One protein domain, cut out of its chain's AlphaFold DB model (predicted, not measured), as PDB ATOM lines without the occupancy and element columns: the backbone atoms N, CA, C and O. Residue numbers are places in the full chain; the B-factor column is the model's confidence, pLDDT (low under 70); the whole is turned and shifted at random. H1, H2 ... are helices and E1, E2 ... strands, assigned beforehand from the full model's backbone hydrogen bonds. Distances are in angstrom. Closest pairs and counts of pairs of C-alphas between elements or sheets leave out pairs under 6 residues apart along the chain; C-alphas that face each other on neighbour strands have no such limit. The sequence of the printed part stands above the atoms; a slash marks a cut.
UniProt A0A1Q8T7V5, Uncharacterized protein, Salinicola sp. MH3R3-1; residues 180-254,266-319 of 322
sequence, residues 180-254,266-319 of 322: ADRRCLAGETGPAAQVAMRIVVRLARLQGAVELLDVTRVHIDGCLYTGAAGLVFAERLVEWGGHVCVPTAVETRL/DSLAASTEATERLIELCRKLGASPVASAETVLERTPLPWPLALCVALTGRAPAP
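Overview. This is residues 180 to 254 and 266 to 319 of the 322 residues of an uncharacterized protein of Salinicola sp. MH3R3-1 (UniProt A0A1Q8T7V5). What shape does the domain have? A small sheet, E2 E3 E4, has helices H4 and H5 over one face; H5 lies near the middle of the domain, and H2 crosses it, with H1 and the two-stranded sheet E1 E5 packed on H2 at that end. At the other end H3 and H4 run side by side, and H4 reaches outward to Asp 266. What is it built of? The printed part has 129 residues with five named helices and five named strands, in the order H1 H2 E1 E2 H3 E3 H4 E4 H5 E5, class mixed. The sheet E2 E3 E4, in that order, is parallel, and E1 E5 is antiparallel. The whole is compact, with a radius of gyration of the C-alphas of 14.4 A and spans of 45 by 33 by 24 A.

Along the chain. Where does the first half run? H1 is residues 180 to 185, from C-alpha 180 at (158.556, 165.951, 241.666), and H2 is residues 191 to 206, 22.7 A long. Strands E1, residues 212 to 214, and E2, residues 218 to 220, precede H3, residues 228 to 239, 16.1 A long. What follows? E3 is residues 248 to 251, H4 residues 266 to 284, 27.4 A long, and E4 residues 288 to 290. H5 is residues 304 to 313, 14.2 A long, and E5, residues 315 to 317, ends with C-alpha 317 at (169.961, 159.311, 248.664).

Arrangement. What meets H2, the hub? H1 touches its residues 193 to 198 about perpendicular, at 77 degrees, closest at the C-alphas of Leu 185 and Gln 194, 5.0 A. H5 touches it at a steep tilt of 66 degrees, closest at the C-alphas of Ala 196 and Cys 309, 4.4 A. H3 only just touches it, with 3 pairs of C-alphas within 8 A, only at their ends, closest at those of Ala 192 and Leu 237, 5.1 A. How are the sheets joined? N 213 and O 316 of E1 and E5 are 2.8 A apart, N 220 and O 249 of E2 and E3 2.8 A, and N 288 and O 248 of E4 and E3 2.8 A, each within hydrogen-bond range. E2, H3 and E3 form a strand-helix-strand unit, two parallel neighbours with a helix between, with a right-handed crossover. Where are the other helices? H4 and H5 are on the same face of E2 E3 E4, making two layers, helices on one face of a sheet, at heights of 9.7 A and 7.7 A. H3 touches H4 at a shallow tilt of 18 degrees, the same way, closest at the C-alphas of Leu 231 and Leu 278, 6.1 A. In H1, H2, H3, H4 and H5 every O i to N i+4 pair is within hydrogen-bond range.

Size, cuts and confidence. Is the printed part cut? Residues 255 to 265 are not printed, and C-alphas 254 and 266 are 15.7 A apart across the cut. Which link is long? That from E4 to H5, residues 291 to 303. Where is confidence low? The pLDDT is under 70 at residues 222 to 227, 253 to 254, 266 to 271, 291 to 302 and 319.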
ATOM      1  N   ALA A 180     158.894 167.314 242.065       91.75
ATOM      2  CA  ALA A 180     158.556 165.951 241.666       91.75
ATOM      3  C   ALA A 180     158.494 165.010 242.880       91.75
ATOM      4  O   ALA A 180     157.517 164.275 243.014       91.75
ATOM      5  N   ASP A 181     159.452 165.116 243.806       94.12
ATOM      6  CA  ASP A 181     159.483 164.297 245.024       94.12
ATOM      7  C   ASP A 181     158.247 164.552 245.891       94.12
ATOM      8  O   ASP A 181     157.601 163.618 246.365       94.12
ATOM      9  N   ARG A 182     157.862 165.829 246.043       94.38
ATOM     10  CA  ARG A 182     156.657 166.218 246.791       94.38
ATOM     11  C   ARG A 182     155.373 165.672 246.169       94.38
ATOM     12  O   ARG A 182     154.528 165.180 246.906       94.38
ATOM     13  N   ARG A 183     155.233 165.723 244.839       93.88
ATOM     14  CA  ARG A 183     154.074 165.140 244.135       93.88
ATOM     15  C   ARG A 183     154.019 163.621 244.294       93.88
ATOM     16  O   ARG A 183     152.948 163.066 244.519       93.88
ATOM     17  N   CYS A 184     155.177 162.963 244.245       94.25
ATOM     18  CA  CYS A 184     155.285 161.527 244.481       94.25
ATOM     19  C   CYS A 184     154.839 161.159 245.908       94.25
ATOM     20  O   CYS A 184     153.988 160.291 246.090       94.25
ATOM     21  N   LEU A 185     155.307 161.898 246.921       94.75
ATOM     22  CA  LEU A 185     154.863 161.748 248.315       94.75
ATOM     23  C   LEU A 185     153.376 162.072 248.519       94.75
ATOM     24  O   LEU A 185     152.744 161.482 249.394       94.75
ATOM     25  N   ALA A 186     152.806 162.975 247.720       93.75
ATOM     26  CA  ALA A 186     151.376 163.282 247.735       93.75
ATOM     27  C   ALA A 186     150.513 162.190 247.068       93.75
ATOM     28  O   ALA A 186     149.289 162.244 247.163       93.75
ATOM     29  N   GLY A 187     151.133 161.191 246.426       93.88
ATOM     30  CA  GLY A 187     150.446 160.076 245.773       93.88
ATOM     31  C   GLY A 187     150.033 160.341 244.325       93.88
ATOM     32  O   GLY A 187     149.346 159.515 243.729       93.88
ATOM     33  N   GLU A 188     150.466 161.453 243.724       95.19
ATOM     34  CA  GLU A 188     150.098 161.821 242.346       95.19
ATOM     35  C   GLU A 188     150.688 160.870 241.289       95.19
ATOM     36  O   GLU A 188     150.184 160.790 240.171       95.19
ATOM     37  N   THR A 189     151.745 160.133 241.637       91.94
ATOM     38  CA  THR A 189     152.396 159.111 240.796       91.94
ATOM     39  C   THR A 189     151.900 157.688 241.084       91.94
ATOM     40  O   THR A 189     152.434 156.725 240.539       91.94
ATOM     41  N   GLY A 190     150.872 157.547 241.925       95.94
ATOM     42  CA  GLY A 190     150.276 156.272 242.309       95.94
ATOM     43  C   GLY A 190     150.801 155.707 243.640       95.94
ATOM     44  O   GLY A 190     151.860 156.117 244.127       95.94
ATOM     45  N   PRO A 191     150.071 154.751 244.252       96.50
ATOM     46  CA  PRO A 191     150.366 154.294 245.612       96.50
ATOM     47  C   PRO A 191     151.723 153.588 245.746       96.50
ATOM     48  O   PRO A 191     152.432 153.804 246.728       96.50
ATOM     49  N   ALA A 192     152.127 152.799 244.744       96.88
ATOM     50  CA  ALA A 192     153.418 152.107 244.751       96.88
ATOM     51  C   ALA A 192     154.601 153.090 244.777       96.88
ATOM     52  O   ALA A 192     155.501 152.962 245.606       96.88
ATOM     53  N   ALA A 193     154.574 154.105 243.908       96.62
ATOM     54  CA  ALA A 193     155.608 155.134 243.856       96.62
ATOM     55  C   ALA A 193     155.627 155.982 245.139       96.62
ATOM     56  O   ALA A 193     156.699 156.331 245.629       96.62
ATOM     57  N   GLN A 194     154.463 156.246 245.738       97.12
ATOM     58  CA  GLN A 194     154.365 156.952 247.017       97.12
ATOM     59  C   GLN A 194     155.012 156.177 248.173       97.12
ATOM     60  O   GLN A 194     155.754 156.756 248.966       97.12
ATOM     61  N   VAL A 195     154.729 154.874 248.295       96.38
ATOM     62  CA  VAL A 195     155.374 153.984 249.280       96.38
ATOM     63  C   VAL A 195     156.884 153.956 249.054       96.38
ATOM     64  O   VAL A 195     157.649 154.214 249.982       96.38
ATOM     65  N   ALA A 196     157.315 153.733 247.811       96.44
ATOM     66  CA  ALA A 196     158.726 153.721 247.444       96.44
ATOM     67  C   ALA A 196     159.439 155.037 247.802       96.44
ATOM     68  O   ALA A 196     160.529 155.017 248.372       96.44
ATOM     69  N   MET A 197     158.807 156.184 247.540       96.19
ATOM     70  CA  MET A 197     159.365 157.497 247.870       96.19
ATOM     71  C   MET A 197     159.457 157.724 249.379       96.19
ATOM     72  O   MET A 197     160.448 158.278 249.847       96.19
ATOM     73  N   ARG A 198     158.470 157.271 250.165       94.75
ATOM     74  CA  ARG A 198     158.548 157.323 251.634       94.75
ATOM     75  C   ARG A 198     159.745 156.531 252.153       94.75
ATOM     76  O   ARG A 198     160.507 157.067 252.954       94.75
ATOM     77  N   ILE A 199     159.955 155.316 251.643       93.69
ATOM     78  CA  ILE A 199     161.108 154.470 251.988       93.69
ATOM     79  C   ILE A 199     162.424 155.183 251.635       93.69
ATOM     80  O   ILE A 199     163.290 155.338 252.498       93.69
ATOM     81  N   VAL A 200     162.549 155.688 250.400       92.94
ATOM     82  CA  VAL A 200     163.736 156.418 249.915       92.94
ATOM     83  C   VAL A 200     164.047 157.638 250.785       92.94
ATOM     84  O   VAL A 200     165.184 157.815 251.211       92.94
ATOM     85  N   VAL A 201     163.046 158.467 251.091       91.75
ATOM     86  CA  VAL A 201     163.222 159.681 251.903       91.75
ATOM     87  C   VAL A 201     163.599 159.342 253.343       91.75
ATOM     88  O   VAL A 201     164.456 160.012 253.918       91.75
ATOM     89  N   ARG A 202     162.979 158.320 253.942       90.12
ATOM     90  CA  ARG A 202     163.305 157.887 255.310       90.12
ATOM     91  C   ARG A 202     164.741 157.388 255.408       90.12
ATOM     92  O   ARG A 202     165.443 157.789 256.333       90.12
ATOM     93  N   LEU A 203     165.192 156.593 254.439       87.44
ATOM     94  CA  LEU A 203     166.574 156.128 254.406       87.44
ATOM     95  C   LEU A 203     167.559 157.269 254.119       87.44
ATOM     96  O   LEU A 203     168.583 157.365 254.785       87.44
ATOM     97  N   ALA A 204     167.232 158.183 253.200       87.25
ATOM     98  CA  ALA A 204     168.083 159.335 252.910       87.25
ATOM     99  C   ALA A 204     168.330 160.185 254.161       87.25
ATOM    100  O   ALA A 204     169.460 160.535 254.489       87.25
ATOM    101  N   ARG A 205     167.262 160.456 254.906       85.19
ATOM    102  CA  ARG A 205     167.314 161.172 256.180       85.19
ATOM    103  C   ARG A 205     168.162 160.447 257.223       85.19
ATOM    104  O   ARG A 205     168.937 161.084 257.928       85.19
ATOM    105  N   LEU A 206     168.045 159.122 257.296       82.19
ATOM    106  CA  LEU A 206     168.859 158.292 258.184       82.19
ATOM    107  C   LEU A 206     170.356 158.396 257.869       82.19
ATOM    108  O   LEU A 206     171.174 158.472 258.780       82.19
ATOM    109  N   GLN A 207     170.695 158.441 256.583       79.38
ATOM    110  CA  GLN A 207     172.065 158.575 256.084       79.38
ATOM    111  C   GLN A 207     172.626 159.998 256.233       79.38
ATOM    112  O   GLN A 207     173.766 160.259 255.855       79.38
ATOM    113  N   GLY A 208     171.834 160.941 256.756       81.06
ATOM    114  CA  GLY A 208     172.213 162.349 256.823       81.06
ATOM    115  C   GLY A 208     172.297 163.011 255.447       81.06
ATOM    116  O   GLY A 208     172.947 164.050 255.308       81.06
ATOM    117  N   ALA A 209     171.651 162.430 254.429       84.19
ATOM    118  CA  ALA A 209     171.535 163.056 253.125       84.19
ATOM    119  C   ALA A 209     170.824 164.402 253.267       84.19
ATOM    120  O   ALA A 209     169.897 164.553 254.064       84.19
ATOM    121  N   VAL A 210     171.237 165.374 252.458       84.12
ATOM    122  CA  VAL A 210     170.601 166.699 252.392       84.12
ATOM    123  C   VAL A 210     169.676 166.837 251.184       84.12
ATOM    124  O   VAL A 210     168.836 167.730 251.156       84.12
ATOM    125  N   GLU A 211     169.789 165.936 250.208       87.25
ATOM    126  CA  GLU A 211     168.963 165.899 249.002       87.25
ATOM    127  C   GLU A 211     168.899 164.485 248.400       87.25
ATOM    128  O   GLU A 211     169.644 163.582 248.797       87.25
ATOM    129  N   LEU A 212     168.002 164.305 247.426       90.62
ATOM    130  CA  LEU A 212     167.951 163.122 246.564       90.62
ATOM    131  C   LEU A 212     168.576 163.425 245.199       90.62
ATOM    132  O   LEU A 212     168.314 164.475 244.605       90.62
ATOM    133  N   LEU A 213     169.327 162.459 244.679       90.38
ATOM    134  CA  LEU A 213     169.920 162.473 243.346       90.38
ATOM    135  C   LEU A 213     168.960 161.887 242.312       90.38
ATOM    136  O   LEU A 213     168.228 160.938 242.600       90.38
ATOM    137  N   ASP A 214     169.027 162.420 241.092       90.94
ATOM    138  CA  ASP A 214     168.383 161.820 239.926       90.94
ATOM    139  C   ASP A 214     169.130 160.557 239.498       90.94
ATOM    140  O   ASP A 214     170.343 160.566 239.272       90.94
ATOM    141  N   VAL A 215     168.385 159.466 239.359       90.88
ATOM    142  CA  VAL A 215     168.895 158.184 238.882       90.88
ATOM    143  C   VAL A 215     168.488 158.004 237.429       90.88
ATOM    144  O   VAL A 215     167.340 158.216 237.060       90.88
ATOM    145  N   THR A 216     169.433 157.607 236.580       87.50
ATOM    146  CA  THR A 216     169.190 157.416 235.140       87.50
ATOM    147  C   THR A 216     169.021 155.952 234.750       87.50
ATOM    148  O   THR A 216     168.492 155.660 233.676       87.50
ATOM    149  N   ARG A 217     169.470 155.022 235.601       88.31
ATOM    150  CA  ARG A 217     169.352 153.574 235.415       88.31
ATOM    151  C   ARG A 217     169.469 152.858 236.755       88.31
ATOM    152  O   ARG A 217     170.241 153.290 237.606       88.31
ATOM    153  N   VAL A 218     168.757 151.746 236.901       88.44
ATOM    154  CA  VAL A 218     168.865 150.855 238.063       88.44
ATOM    155  C   VAL A 218     169.215 149.441 237.611       88.44
ATOM    156  O   VAL A 218     168.700 148.952 236.606       88.44
ATOM    157  N   HIS A 219     170.083 148.787 238.376       84.56
ATOM    158  CA  HIS A 219     170.312 147.351 238.298       84.56
ATOM    159  C   HIS A 219     169.853 146.719 239.611       84.56
ATOM    160  O   HIS A 219     170.235 147.186 240.686       84.56
ATOM    161  N   ILE A 220     169.012 145.697 239.518       80.94
ATOM    162  CA  ILE A 220     168.549 144.905 240.651       80.94
ATOM    163  C   ILE A 220     169.353 143.607 240.628       80.94
ATOM    164  O   ILE A 220     169.075 142.709 239.833       80.94
ATOM    165  N   ASP A 221     170.367 143.572 241.485       71.00
ATOM    166  CA  ASP A 221     171.202 142.410 241.789       71.00
ATOM    167  C   ASP A 221     170.733 141.790 243.121       71.00
ATOM    168  O   ASP A 221     170.081 142.458 243.932       71.00
ATOM    169  N   GLY A 222     171.060 140.526 243.368       57.91
ATOM    170  CA  GLY A 222     170.862 139.918 244.678       57.91
ATOM    171  C   GLY A 222     169.436 139.440 244.939       57.91
ATOM    172  O   GLY A 222     169.002 139.425 246.088       57.91
ATOM    173  N   CYS A 223     168.737 138.945 243.911       55.44
ATOM    174  CA  CYS A 223     167.543 138.097 244.089       55.44
ATOM    175  C   CYS A 223     167.865 136.750 244.779       55.44
ATOM    176  O   CYS A 223     167.010 135.875 244.875       55.44
ATOM    177  N   LEU A 224     169.105 136.563 245.235       51.88
ATOM    178  CA  LEU A 224     169.551 135.431 246.023       51.88
ATOM    179  C   LEU A 224     168.855 135.468 247.380       51.88
ATOM    180  O   LEU A 224     169.204 136.248 248.261       51.88
ATOM    181  N   TYR A 225     167.876 134.579 247.512       56.03
ATOM    182  CA  TYR A 225     167.110 134.318 248.722       56.03
ATOM    183  C   TYR A 225     166.079 135.398 249.074       56.03
ATOM    184  O   TYR A 225     166.223 136.175 250.017       56.03
ATOM    185  N   THR A 226     164.970 135.396 248.336       57.97
ATOM    186  CA  THR A 226     163.717 136.005 248.788       57.97
ATOM    187  C   THR A 226     162.956 135.016 249.657       57.97
ATOM    188  O   THR A 226     162.450 134.012 249.156       57.97
ATOM    189  N   GLY A 227     162.832 135.304 250.951       66.69
ATOM    190  CA  GLY A 227     161.770 134.682 251.730       66.69
ATOM    191  C   GLY A 227     160.387 135.207 251.302       66.69
ATOM    192  O   GLY A 227     160.257 136.043 250.396       66.69
ATOM    193  N   ALA A 228     159.336 134.699 251.940       77.62
ATOM    194  CA  ALA A 228     157.953 135.022 251.599       77.62
ATOM    195  C   ALA A 228     157.645 136.523 251.728       77.62
ATOM    196  O   ALA A 228     156.948 137.085 250.886       77.62
ATOM    197  N   ALA A 229     158.188 137.202 252.735       82.25
ATOM    198  CA  ALA A 229     157.952 138.623 252.971       82.25
ATOM    199  C   ALA A 229     158.532 139.514 251.864       82.25
ATOM    200  O   ALA A 229     157.901 140.498 251.468       82.25
ATOM    201  N   GLY A 230     159.699 139.148 251.325       82.62
ATOM    202  CA  GLY A 230     160.258 139.796 250.137       82.62
ATOM    203  C   GLY A 230     159.309 139.707 248.936       82.62
ATOM    204  O   GLY A 230     159.009 140.714 248.294       82.62
ATOM    205  N   LEU A 231     158.751 138.525 248.677       86.94
ATOM    206  CA  LEU A 231     157.760 138.357 247.611       86.94
ATOM    207  C   LEU A 231     156.506 139.189 247.864       86.94
ATOM    208  O   LEU A 231     156.083 139.913 246.968       86.94
ATOM    209  N   VAL A 232     155.968 139.173 249.084       89.94
ATOM    210  CA  VAL A 232     154.791 139.977 249.451       89.94
ATOM    211  C   VAL A 232     155.042 141.469 249.218       89.94
ATOM    212  O   VAL A 232     154.141 142.181 248.773       89.94
ATOM    213  N   PHE A 233     156.253 141.966 249.486       91.19
ATOM    214  CA  PHE A 233     156.611 143.348 249.174       91.19
ATOM    215  C   PHE A 233     156.505 143.637 247.668       91.19
ATOM    216  O   PHE A 233     155.819 144.582 247.272       91.19
ATOM    217  N   ALA A 234     157.126 142.809 246.826       91.44
ATOM    218  CA  ALA A 234     157.069 142.973 245.374       91.44
ATOM    219  C   ALA A 234     155.643 142.793 244.815       91.44
ATOM    220  O   ALA A 234     155.230 143.542 243.928       91.44
ATOM    221  N   GLU A 235     154.863 141.853 245.354       93.44
ATOM    222  CA  GLU A 235     153.460 141.631 244.984       93.44
ATOM    223  C   GLU A 235     152.603 142.857 245.285       93.44
ATOM    224  O   GLU A 235     151.896 143.331 244.397       93.44
ATOM    225  N   ARG A 236     152.744 143.450 246.474       94.94
ATOM    226  CA  ARG A 236     152.035 144.685 246.829       94.94
ATOM    227  C   ARG A 236     152.371 145.846 245.904       94.94
ATOM    228  O   ARG A 236     151.474 146.583 245.503       94.94
ATOM    229  N   LEU A 237     153.639 146.007 245.523       95.62
ATOM    230  CA  LEU A 237     154.028 147.038 244.559       95.62
ATOM    231  C   LEU A 237     153.326 146.842 243.206       95.62
ATOM    232  O   LEU A 237     152.886 147.823 242.605       95.62
ATOM    233  N   VAL A 238     153.178 145.595 242.744       96.62
ATOM    234  CA  VAL A 238     152.433 145.266 241.517       96.62
ATOM    235  C   VAL A 238     150.936 145.533 241.692       96.62
ATOM    236  O   VAL A 238     150.325 146.157 240.825       96.62
ATOM    237  N   GLU A 239     150.337 145.110 242.806       96.75
ATOM    238  CA  GLU A 239     148.917 145.337 243.117       96.75
ATOM    239  C   GLU A 239     148.565 146.826 243.186       96.75
ATOM    240  O   GLU A 239     147.493 147.246 242.745       96.75
ATOM    241  N   TRP A 240     149.490 147.645 243.678       97.12
ATOM    242  CA  TRP A 240     149.379 149.100 243.704       97.12
ATOM    243  C   TRP A 240     149.675 149.776 242.360       97.12
ATOM    244  O   TRP A 240     149.763 151.005 242.303       97.12
ATOM    245  N   GLY A 241     149.816 149.002 241.281       96.69
ATOM    246  CA  GLY A 241     150.033 149.511 239.929       96.69
ATOM    247  C   GLY A 241     151.401 150.162 239.744       96.69
ATOM    248  O   GLY A 241     151.522 151.125 238.984       96.69
ATOM    249  N   GLY A 242     152.423 149.689 240.461       96.31
ATOM    250  CA  GLY A 242     153.784 150.198 240.350       96.31
ATOM    251  C   GLY A 242     154.381 149.988 238.964       96.31
ATOM    252  O   GLY A 242     154.187 148.949 238.341       96.31
ATOM    253  N   HIS A 243     155.118 150.991 238.495       96.50
ATOM    254  CA  HIS A 243     155.857 150.946 237.240       96.50
ATOM    255  C   HIS A 243     157.197 151.654 237.420       96.50
ATOM    256  O   HIS A 243     157.244 152.758 237.967       96.50
ATOM    257  N   VAL A 244     158.288 151.026 236.980       95.69
ATOM    258  CA  VAL A 244     159.612 151.654 236.999       95.69
ATOM    259  C   VAL A 244     159.613 152.880 236.086       95.69
ATOM    260  O   VAL A 244     159.083 152.846 234.976       95.69
ATOM    261  N   CYS A 245     160.198 153.979 236.557       94.75
ATOM    262  CA  CYS A 245     160.238 155.248 235.821       94.75
ATOM    263  C   CYS A 245     161.594 155.509 235.146       94.75
ATOM    264  O   CYS A 245     161.741 156.464 234.385       94.75
ATOM    265  N   VAL A 246     162.571 154.637 235.399       92.75
ATOM    266  CA  VAL A 246     163.905 154.648 234.796       92.75
ATOM    267  C   VAL A 246     164.209 153.270 234.206       92.75
ATOM    268  O   VAL A 246     163.691 152.267 234.712       92.75
ATOM    269  N   PRO A 247     165.050 153.176 233.159       93.69
ATOM    270  CA  PRO A 247     165.530 151.894 232.658       93.69
ATOM    271  C   PRO A 247     166.054 151.025 233.804       93.69
ATOM    272  O   PRO A 247     166.989 151.408 234.508       93.69
ATOM    273  N   THR A 248     165.419 149.872 234.004       91.50
ATOM    274  CA  THR A 248     165.694 148.986 235.137       91.50
ATOM    275  C   THR A 248     165.963 147.586 234.623       91.50
ATOM    276  O   THR A 248     165.135 147.020 233.910       91.50
ATOM    277  N   ALA A 249     167.121 147.042 234.979       88.94
ATOM    278  CA  ALA A 249     167.506 145.672 234.675       88.94
ATOM    279  C   ALA A 249     167.414 144.813 235.941       88.94
ATOM    280  O   ALA A 249     167.785 145.280 237.017       88.94
ATOM    281  N   VAL A 250     166.920 143.583 235.816       84.62
ATOM    282  CA  VAL A 250     166.894 142.590 236.901       84.62
ATOM    283  C   VAL A 250     167.722 141.379 236.496       84.62
ATOM    284  O   VAL A 250     167.528 140.832 235.406       84.62
ATOM    285  N   GLU A 251     168.660 140.982 237.348       78.00
ATOM    286  CA  GLU A 251     169.504 139.824 237.084       78.00
ATOM    287  C   GLU A 251     168.710 138.522 237.221       78.00
ATOM    288  O   GLU A 251     167.945 138.323 238.166       78.00
ATOM    289  N   THR A 252     168.884 137.625 236.250       71.31
ATOM    290  CA  THR A 252     168.180 136.335 236.215       71.31
ATOM    291  C   THR A 252     169.026 135.163 236.700       71.31
ATOM    292  O   THR A 252     168.539 134.033 236.715       71.31
ATOM    293  N   ARG A 253     170.308 135.377 237.020       63.53
ATOM    294  CA  ARG A 253     171.197 134.310 237.485       63.53
ATOM    295  C   ARG A 253     171.138 134.188 239.002       63.53
ATOM    296  O   ARG A 253     171.382 135.143 239.724       63.53
ATOM    297  N   LEU A 254     170.893 132.964 239.465       56.38
ATOM    298  CA  LEU A 254     171.206 132.566 240.829       56.38
ATOM    299  C   LEU A 254     172.726 132.364 240.914       56.38
ATOM    300  O   LEU A 254     173.259 131.461 240.261       56.38
ATOM    301  N   ASP A 266     165.671 120.424 248.946       51.38
ATOM    302  CA  ASP A 266     164.319 120.984 248.983       51.38
ATOM    303  C   ASP A 266     164.331 122.502 249.239       51.38
ATOM    304  O   ASP A 266     163.547 123.242 248.647       51.38
ATOM    305  N   SER A 267     165.276 122.989 250.052       57.94
ATOM    306  CA  SER A 267     165.463 124.423 250.323       57.94
ATOM    307  C   SER A 267     165.994 125.172 249.092       57.94
ATOM    308  O   SER A 267     165.559 126.285 248.787       57.94
ATOM    309  N   LEU A 268     166.871 124.530 248.313       60.25
ATOM    310  CA  LEU A 268     167.390 125.100 247.069       60.25
ATOM    311  C   LEU A 268     166.308 125.205 245.978       60.25
ATOM    312  O   LEU A 268     166.261 126.198 245.248       60.25
ATOM    313  N   ALA A 269     165.411 124.217 245.887       58.88
ATOM    314  CA  ALA A 269     164.284 124.242 244.955       58.88
ATOM    315  C   ALA A 269     163.281 125.359 245.295       58.88
ATOM    316  O   ALA A 269     162.926 126.145 244.416       58.88
ATOM    317  N   ALA A 270     162.901 125.496 246.570       62.56
ATOM    318  CA  ALA A 270     162.022 126.573 247.031       62.56
ATOM    319  C   ALA A 270     162.636 127.970 246.812       62.56
ATOM    320  O   ALA A 270     161.949 128.897 246.384       62.56
ATOM    321  N   SER A 271     163.945 128.113 247.039       66.31
ATOM    322  CA  SER A 271     164.688 129.350 246.755       66.31
ATOM    323  C   SER A 271     164.675 129.709 245.262       66.31
ATOM    324  O   SER A 271     164.528 130.875 244.893       66.31
ATOM    325  N   THR A 272     164.763 128.703 244.387       70.81
ATOM    326  CA  THR A 272     164.717 128.900 242.930       70.81
ATOM    327  C   THR A 272     163.338 129.384 242.478       70.81
ATOM    328  O   THR A 272     163.251 130.387 241.773       70.81
ATOM    329  N   GLU A 273     162.259 128.746 242.945       76.06
ATOM    330  CA  GLU A 273     160.881 129.156 242.628       76.06
ATOM    331  C   GLU A 273     160.582 130.582 243.118       76.06
ATOM    332  O   GLU A 273     160.018 131.398 242.385       76.06
ATOM    333  N   ALA A 274     161.014 130.920 244.336       76.25
ATOM    334  CA  ALA A 274     160.858 132.263 244.885       76.25
ATOM    335  C   ALA A 274     161.610 133.312 244.045       76.25
ATOM    336  O   ALA A 274     161.065 134.368 243.726       76.25
ATOM    337  N   THR A 275     162.825 132.995 243.601       76.56
ATOM    338  CA  THR A 275     163.617 133.885 242.739       76.56
ATOM    339  C   THR A 275     162.928 134.113 241.391       76.56
ATOM    340  O   THR A 275     162.774 135.258 240.960       76.56
ATOM    341  N   GLU A 276     162.458 133.051 240.731       82.00
ATOM    342  CA  GLU A 276     161.711 133.156 239.469       82.00
ATOM    343  C   GLU A 276     160.446 134.003 239.635       82.00
ATOM    344  O   GLU A 276     160.133 134.857 238.794       82.00
ATOM    345  N   ARG A 277     159.744 133.821 240.757       86.31
ATOM    346  CA  ARG A 277     158.566 134.612 241.096       86.31
ATOM    347  C   ARG A 277     158.906 136.090 241.275       86.31
ATOM    348  O   ARG A 277     158.176 136.929 240.745       86.31
ATOM    349  N   LEU A 278     159.996 136.419 241.969       85.38
ATOM    350  CA  LEU A 278     160.448 137.803 242.115       85.38
ATOM    351  C   LEU A 278     160.783 138.421 240.750       85.38
ATOM    352  O   LEU A 278     160.328 139.526 240.463       85.38
ATOM    353  N   ILE A 279     161.523 137.714 239.892       86.38
ATOM    354  CA  ILE A 279     161.873 138.193 238.543       86.38
ATOM    355  C   ILE A 279     160.606 138.512 237.741       86.38
ATOM    356  O   ILE A 279     160.518 139.562 237.100       86.38
ATOM    357  N   GLU A 280     159.598 137.645 237.807       89.62
ATOM    358  CA  GLU A 280     158.315 137.858 237.140       89.62
ATOM    359  C   GLU A 280     157.558 139.079 237.692       89.62
ATOM    360  O   GLU A 280     156.943 139.830 236.928       89.62
ATOM    361  N   LEU A 281     157.616 139.329 239.000       92.00
ATOM    362  CA  LEU A 281     157.046 140.537 239.605       92.00
ATOM    363  C   LEU A 281     157.801 141.793 239.162       92.00
ATOM    364  O   LEU A 281     157.171 142.758 238.732       92.00
ATOM    365  N   CYS A 282     159.134 141.762 239.154       90.50
ATOM    366  CA  CYS A 282     159.963 142.837 238.609       90.50
ATOM    367  C   CYS A 282     159.614 143.125 237.139       90.50
ATOM    368  O   CYS A 282     159.490 144.285 236.745       90.50
ATOM    369  N   ARG A 283     159.369 142.085 236.331       92.00
ATOM    370  CA  ARG A 283     158.920 142.226 234.939       92.00
ATOM    371  C   ARG A 283     157.550 142.895 234.840       92.00
ATOM    372  O   ARG A 283     157.356 143.754 233.982       92.00
ATOM    373  N   LYS A 284     156.602 142.543 235.714       95.31
ATOM    374  CA  LYS A 284     155.286 143.206 235.790       95.31
ATOM    375  C   LYS A 284     155.394 144.682 236.172       95.31
ATOM    376  O   LYS A 284     154.603 145.474 235.676       95.31
ATOM    377  N   LEU A 285     156.394 145.049 236.974       94.88
ATOM    378  CA  LEU A 285     156.730 146.444 237.285       94.88
ATOM    379  C   LEU A 285     157.446 147.166 236.125       94.88
ATOM    380  O   LEU A 285     157.696 148.364 236.218       94.88
ATOM    381  N   GLY A 286     157.789 146.477 235.032       93.62
ATOM    382  CA  GLY A 286     158.447 147.056 233.856       93.62
ATOM    383  C   GLY A 286     159.973 146.924 233.828       93.62
ATOM    384  O   GLY A 286     160.611 147.511 232.953       93.62
ATOM    385  N   ALA A 287     160.578 146.159 234.743       91.19
ATOM    386  CA  ALA A 287     162.000 145.834 234.664       91.19
ATOM    387  C   ALA A 287     162.282 144.829 233.532       91.19
ATOM    388  O   ALA A 287     161.467 143.960 233.218       91.19
ATOM    389  N   SER A 288     163.463 144.937 232.926       88.38
ATOM    390  CA  SER A 288     163.919 144.038 231.864       88.38
ATOM    391  C   SER A 288     164.856 142.962 232.429       88.38
ATOM    392  O   SER A 288     165.855 143.315 233.056       88.38
ATOM    393  N   PRO A 289     164.582 141.663 232.223       81.81
ATOM    394  CA  PRO A 289     165.475 140.595 232.663       81.81
ATOM    395  C   PRO A 289     166.779 140.585 231.853       81.81
ATOM    396  O   PRO A 289     166.744 140.682 230.623       81.81
ATOM    397  N   VAL A 290     167.922 140.439 232.529       80.38
ATOM    398  CA  VAL A 290     169.256 140.349 231.907       80.38
ATOM    399  C   VAL A 290     170.049 139.151 232.443       80.38
ATOM    400  O   VAL A 290     170.013 138.843 233.631       80.38
ATOM    401  N   ALA A 291     170.764 138.458 231.548       61.47
ATOM    402  CA  ALA A 291     171.466 137.201 231.850       61.47
ATOM    403  C   ALA A 291     172.842 137.379 232.526       61.47
ATOM    404  O   ALA A 291     173.417 136.408 233.013       61.47
ATOM    405  N   SER A 292     173.386 138.592 232.498       57.91
ATOM    406  CA  SER A 292     174.638 138.991 233.137       57.91
ATOM    407  C   SER A 292     174.609 140.504 233.256       57.91
ATOM    408  O   SER A 292     174.238 141.174 232.286       57.91
ATOM    409  N   ALA A 293     175.046 141.042 234.390       52.44
ATOM    410  CA  ALA A 293     175.410 142.446 234.461       52.44
ATOM    411  C   ALA A 293     176.453 142.726 233.361       52.44
ATOM    412  O   ALA A 293     177.534 142.128 233.350       52.44
ATOM    413  N   GLU A 294     176.149 143.613 232.409       44.88
ATOM    414  CA  GLU A 294     177.226 144.408 231.819       44.88
ATOM    415  C   GLU A 294     177.928 145.070 233.004       44.88
ATOM    416  O   GLU A 294     177.271 145.622 233.885       44.88
ATOM    417  N   THR A 295     179.245 144.916 233.073       44.72
ATOM    418  CA  THR A 295     180.101 145.333 234.184       44.72
ATOM    419  C   THR A 295     179.966 146.835 234.439       44.72
ATOM    420  O   THR A 295     180.748 147.644 233.956       44.72
ATOM    421  N   VAL A 296     178.969 147.218 235.231       43.19
ATOM    422  CA  VAL A 296     178.845 148.543 235.843       43.19
ATOM    423  C   VAL A 296     179.042 148.363 237.346       43.19
ATOM    424  O   VAL A 296     178.196 148.694 238.167       43.19
ATOM    425  N   LEU A 297     180.176 147.768 237.709       44.06
ATOM    426  CA  LEU A 297     180.642 147.699 239.089       44.06
ATOM    427  C   LEU A 297     181.512 148.928 239.349       44.06
ATOM    428  O   LEU A 297     182.734 148.854 239.386       44.06
ATOM    429  N   GLU A 298     180.867 150.085 239.493       41.44
ATOM    430  CA  GLU A 298     181.512 151.246 240.122       41.44
ATOM    431  C   GLU A 298     181.035 151.458 241.564       41.44
ATOM    432  O   GLU A 298     181.594 152.302 242.261       41.44
ATOM    433  N   ARG A 299     180.014 150.724 242.044       52.06
ATOM    434  CA  ARG A 299     179.424 150.938 243.376       52.06
ATOM    435  C   ARG A 299     178.916 149.650 244.020       52.06
ATOM    436  O   ARG A 299     178.475 148.739 243.326       52.06
ATOM    437  N   THR A 300     178.955 149.616 245.352       53.00
ATOM    438  CA  THR A 300     178.341 148.573 246.185       53.00
ATOM    439  C   THR A 300     176.862 148.397 245.810       53.00
ATOM    440  O   THR A 300     176.156 149.407 245.705       53.00
ATOM    441  N   PRO A 301     176.373 147.161 245.592       63.00
ATOM    442  CA  PRO A 301     174.982 146.928 245.215       63.00
ATOM    443  C   PRO A 301     174.032 147.375 246.335       63.00
ATOM    444  O   PRO A 301     174.271 147.116 247.514       63.00
ATOM    445  N   LEU A 302     172.949 148.063 245.961       69.50
ATOM    446  CA  LEU A 302     171.872 148.407 246.892       69.50
ATOM    447  C   LEU A 302     171.114 147.129 247.287       69.50
ATOM    448  O   LEU A 302     170.914 146.269 246.427       69.50
ATOM    449  N   PRO A 303     170.592 147.025 248.524       78.50
ATOM    450  CA  PRO A 303     169.617 145.991 248.847       78.50
ATOM    451  C   PRO A 303     168.454 146.040 247.847       78.50
ATOM    452  O   PRO A 303     167.899 147.115 247.593       78.50
ATOM    453  N   TRP A 304     168.060 144.893 247.291       81.25
ATOM    454  CA  TRP A 304     167.064 144.840 246.214       81.25
ATOM    455  C   TRP A 304     165.724 145.549 246.534       81.25
ATOM    456  O   TRP A 304     165.180 146.173 245.615       81.25
ATOM    457  N   PRO A 305     165.194 145.578 247.787       87.44
ATOM    458  CA  PRO A 305     163.967 146.325 248.074       87.44
ATOM    459  C   PRO A 305     164.150 147.830 247.864       87.44
ATOM    460  O   PRO A 305     163.269 148.502 247.328       87.44
ATOM    461  N   LEU A 306     165.319 148.359 248.239       88.31
ATOM    462  CA  LEU A 306     165.670 149.753 248.000       88.31
ATOM    463  C   LEU A 306     165.905 150.005 246.510       88.31
ATOM    464  O   LEU A 306     165.423 151.010 246.001       88.31
ATOM    465  N   ALA A 307     166.579 149.095 245.801       89.25
ATOM    466  CA  ALA A 307     166.778 149.213 244.356       89.25
ATOM    467  C   ALA A 307     165.437 149.322 243.606       89.25
ATOM    468  O   ALA A 307     165.281 150.196 242.754       89.25
ATOM    469  N   LEU A 308     164.431 148.520 243.977       90.75
ATOM    470  CA  LEU A 308     163.068 148.653 243.446       90.75
ATOM    471  C   LEU A 308     162.435 150.004 243.781       90.75
ATOM    472  O   LEU A 308     161.825 150.627 242.912       90.75
ATOM    473  N   CYS A 309     162.593 150.487 245.016       94.12
ATOM    474  CA  CYS A 309     162.068 151.799 245.394       94.12
ATOM    475  C   CYS A 309     162.717 152.925 244.575       94.12
ATOM    476  O   CYS A 309     162.028 153.828 244.097       94.12
ATOM    477  N   VAL A 310     164.030 152.851 244.355       93.81
ATOM    478  CA  VAL A 310     164.773 153.780 243.498       93.81
ATOM    479  C   VAL A 310     164.300 153.672 242.046       93.81
ATOM    480  O   VAL A 310     164.106 154.695 241.400       93.81
ATOM    481  N   ALA A 311     164.032 152.471 241.528       93.94
ATOM    482  CA  ALA A 311     163.525 152.275 240.166       93.94
ATOM    483  C   ALA A 311     162.118 152.868 239.953       93.94
ATOM    484  O   ALA A 311     161.835 153.475 238.917       93.94
ATOM    485  N   LEU A 312     161.235 152.723 240.945       95.69
ATOM    486  CA  LEU A 312     159.872 153.268 240.931       95.69
ATOM    487  C   LEU A 312     159.831 154.797 241.047       95.69
ATOM    488  O   LEU A 312     158.864 155.420 240.616       95.69
ATOM    489  N   THR A 313     160.857 155.400 241.643       95.94
ATOM    490  CA  THR A 313     160.881 156.840 241.944       95.94
ATOM    491  C   THR A 313     161.838 157.637 241.069       95.94
ATOM    492  O   THR A 313     161.610 158.826 240.867       95.94
ATOM    493  N   GLY A 314     162.898 157.001 240.562       93.94
ATOM    494  CA  GLY A 314     163.997 157.641 239.842       93.94
ATOM    495  C   GLY A 314     164.920 158.439 240.763       93.94
ATOM    496  O   GLY A 314     165.660 159.298 240.286       93.94
ATOM    497  N   ARG A 315     164.851 158.206 242.081       93.31
ATOM    498  CA  ARG A 315     165.496 159.045 243.098       93.31
ATOM    499  C   ARG A 315     166.252 158.189 244.106       93.31
ATOM    500  O   ARG A 315     165.735 157.175 244.564       93.31
ATOM    501  N   ALA A 316     167.459 158.614 244.472       89.69
ATOM    502  CA  ALA A 316     168.297 157.927 245.455       89.69
ATOM    503  C   ALA A 316     168.944 158.912 246.448       89.69
ATOM    504  O   ALA A 316     169.219 160.052 246.073       89.69
ATOM    505  N   PRO A 317     169.209 158.503 247.699       82.94
ATOM    506  CA  PRO A 317     169.961 159.311 248.664       82.94
ATOM    507  C   PRO A 317     171.363 159.762 248.196       82.94
ATOM    508  O   PRO A 317     172.051 159.028 247.485       82.94
ATOM    509  N   ALA A 318     171.814 160.944 248.643       71.62
ATOM    510  CA  ALA A 318     173.181 161.460 248.462       71.62
ATOM    511  C   ALA A 318     173.969 161.494 249.795       71.62
ATOM    512  O   ALA A 318     173.402 161.990 250.764       71.62
ATOM    513  N   PRO A 319     175.270 161.135 249.883       61.03
ATOM    514  CA  PRO A 319     176.093 160.327 248.989       61.03
ATOM    515  C   PRO A 319     176.232 158.880 249.509       61.03
ATOM    516  O   PRO A 319     176.747 158.659 250.599       61.03
TER     517      PRO A 319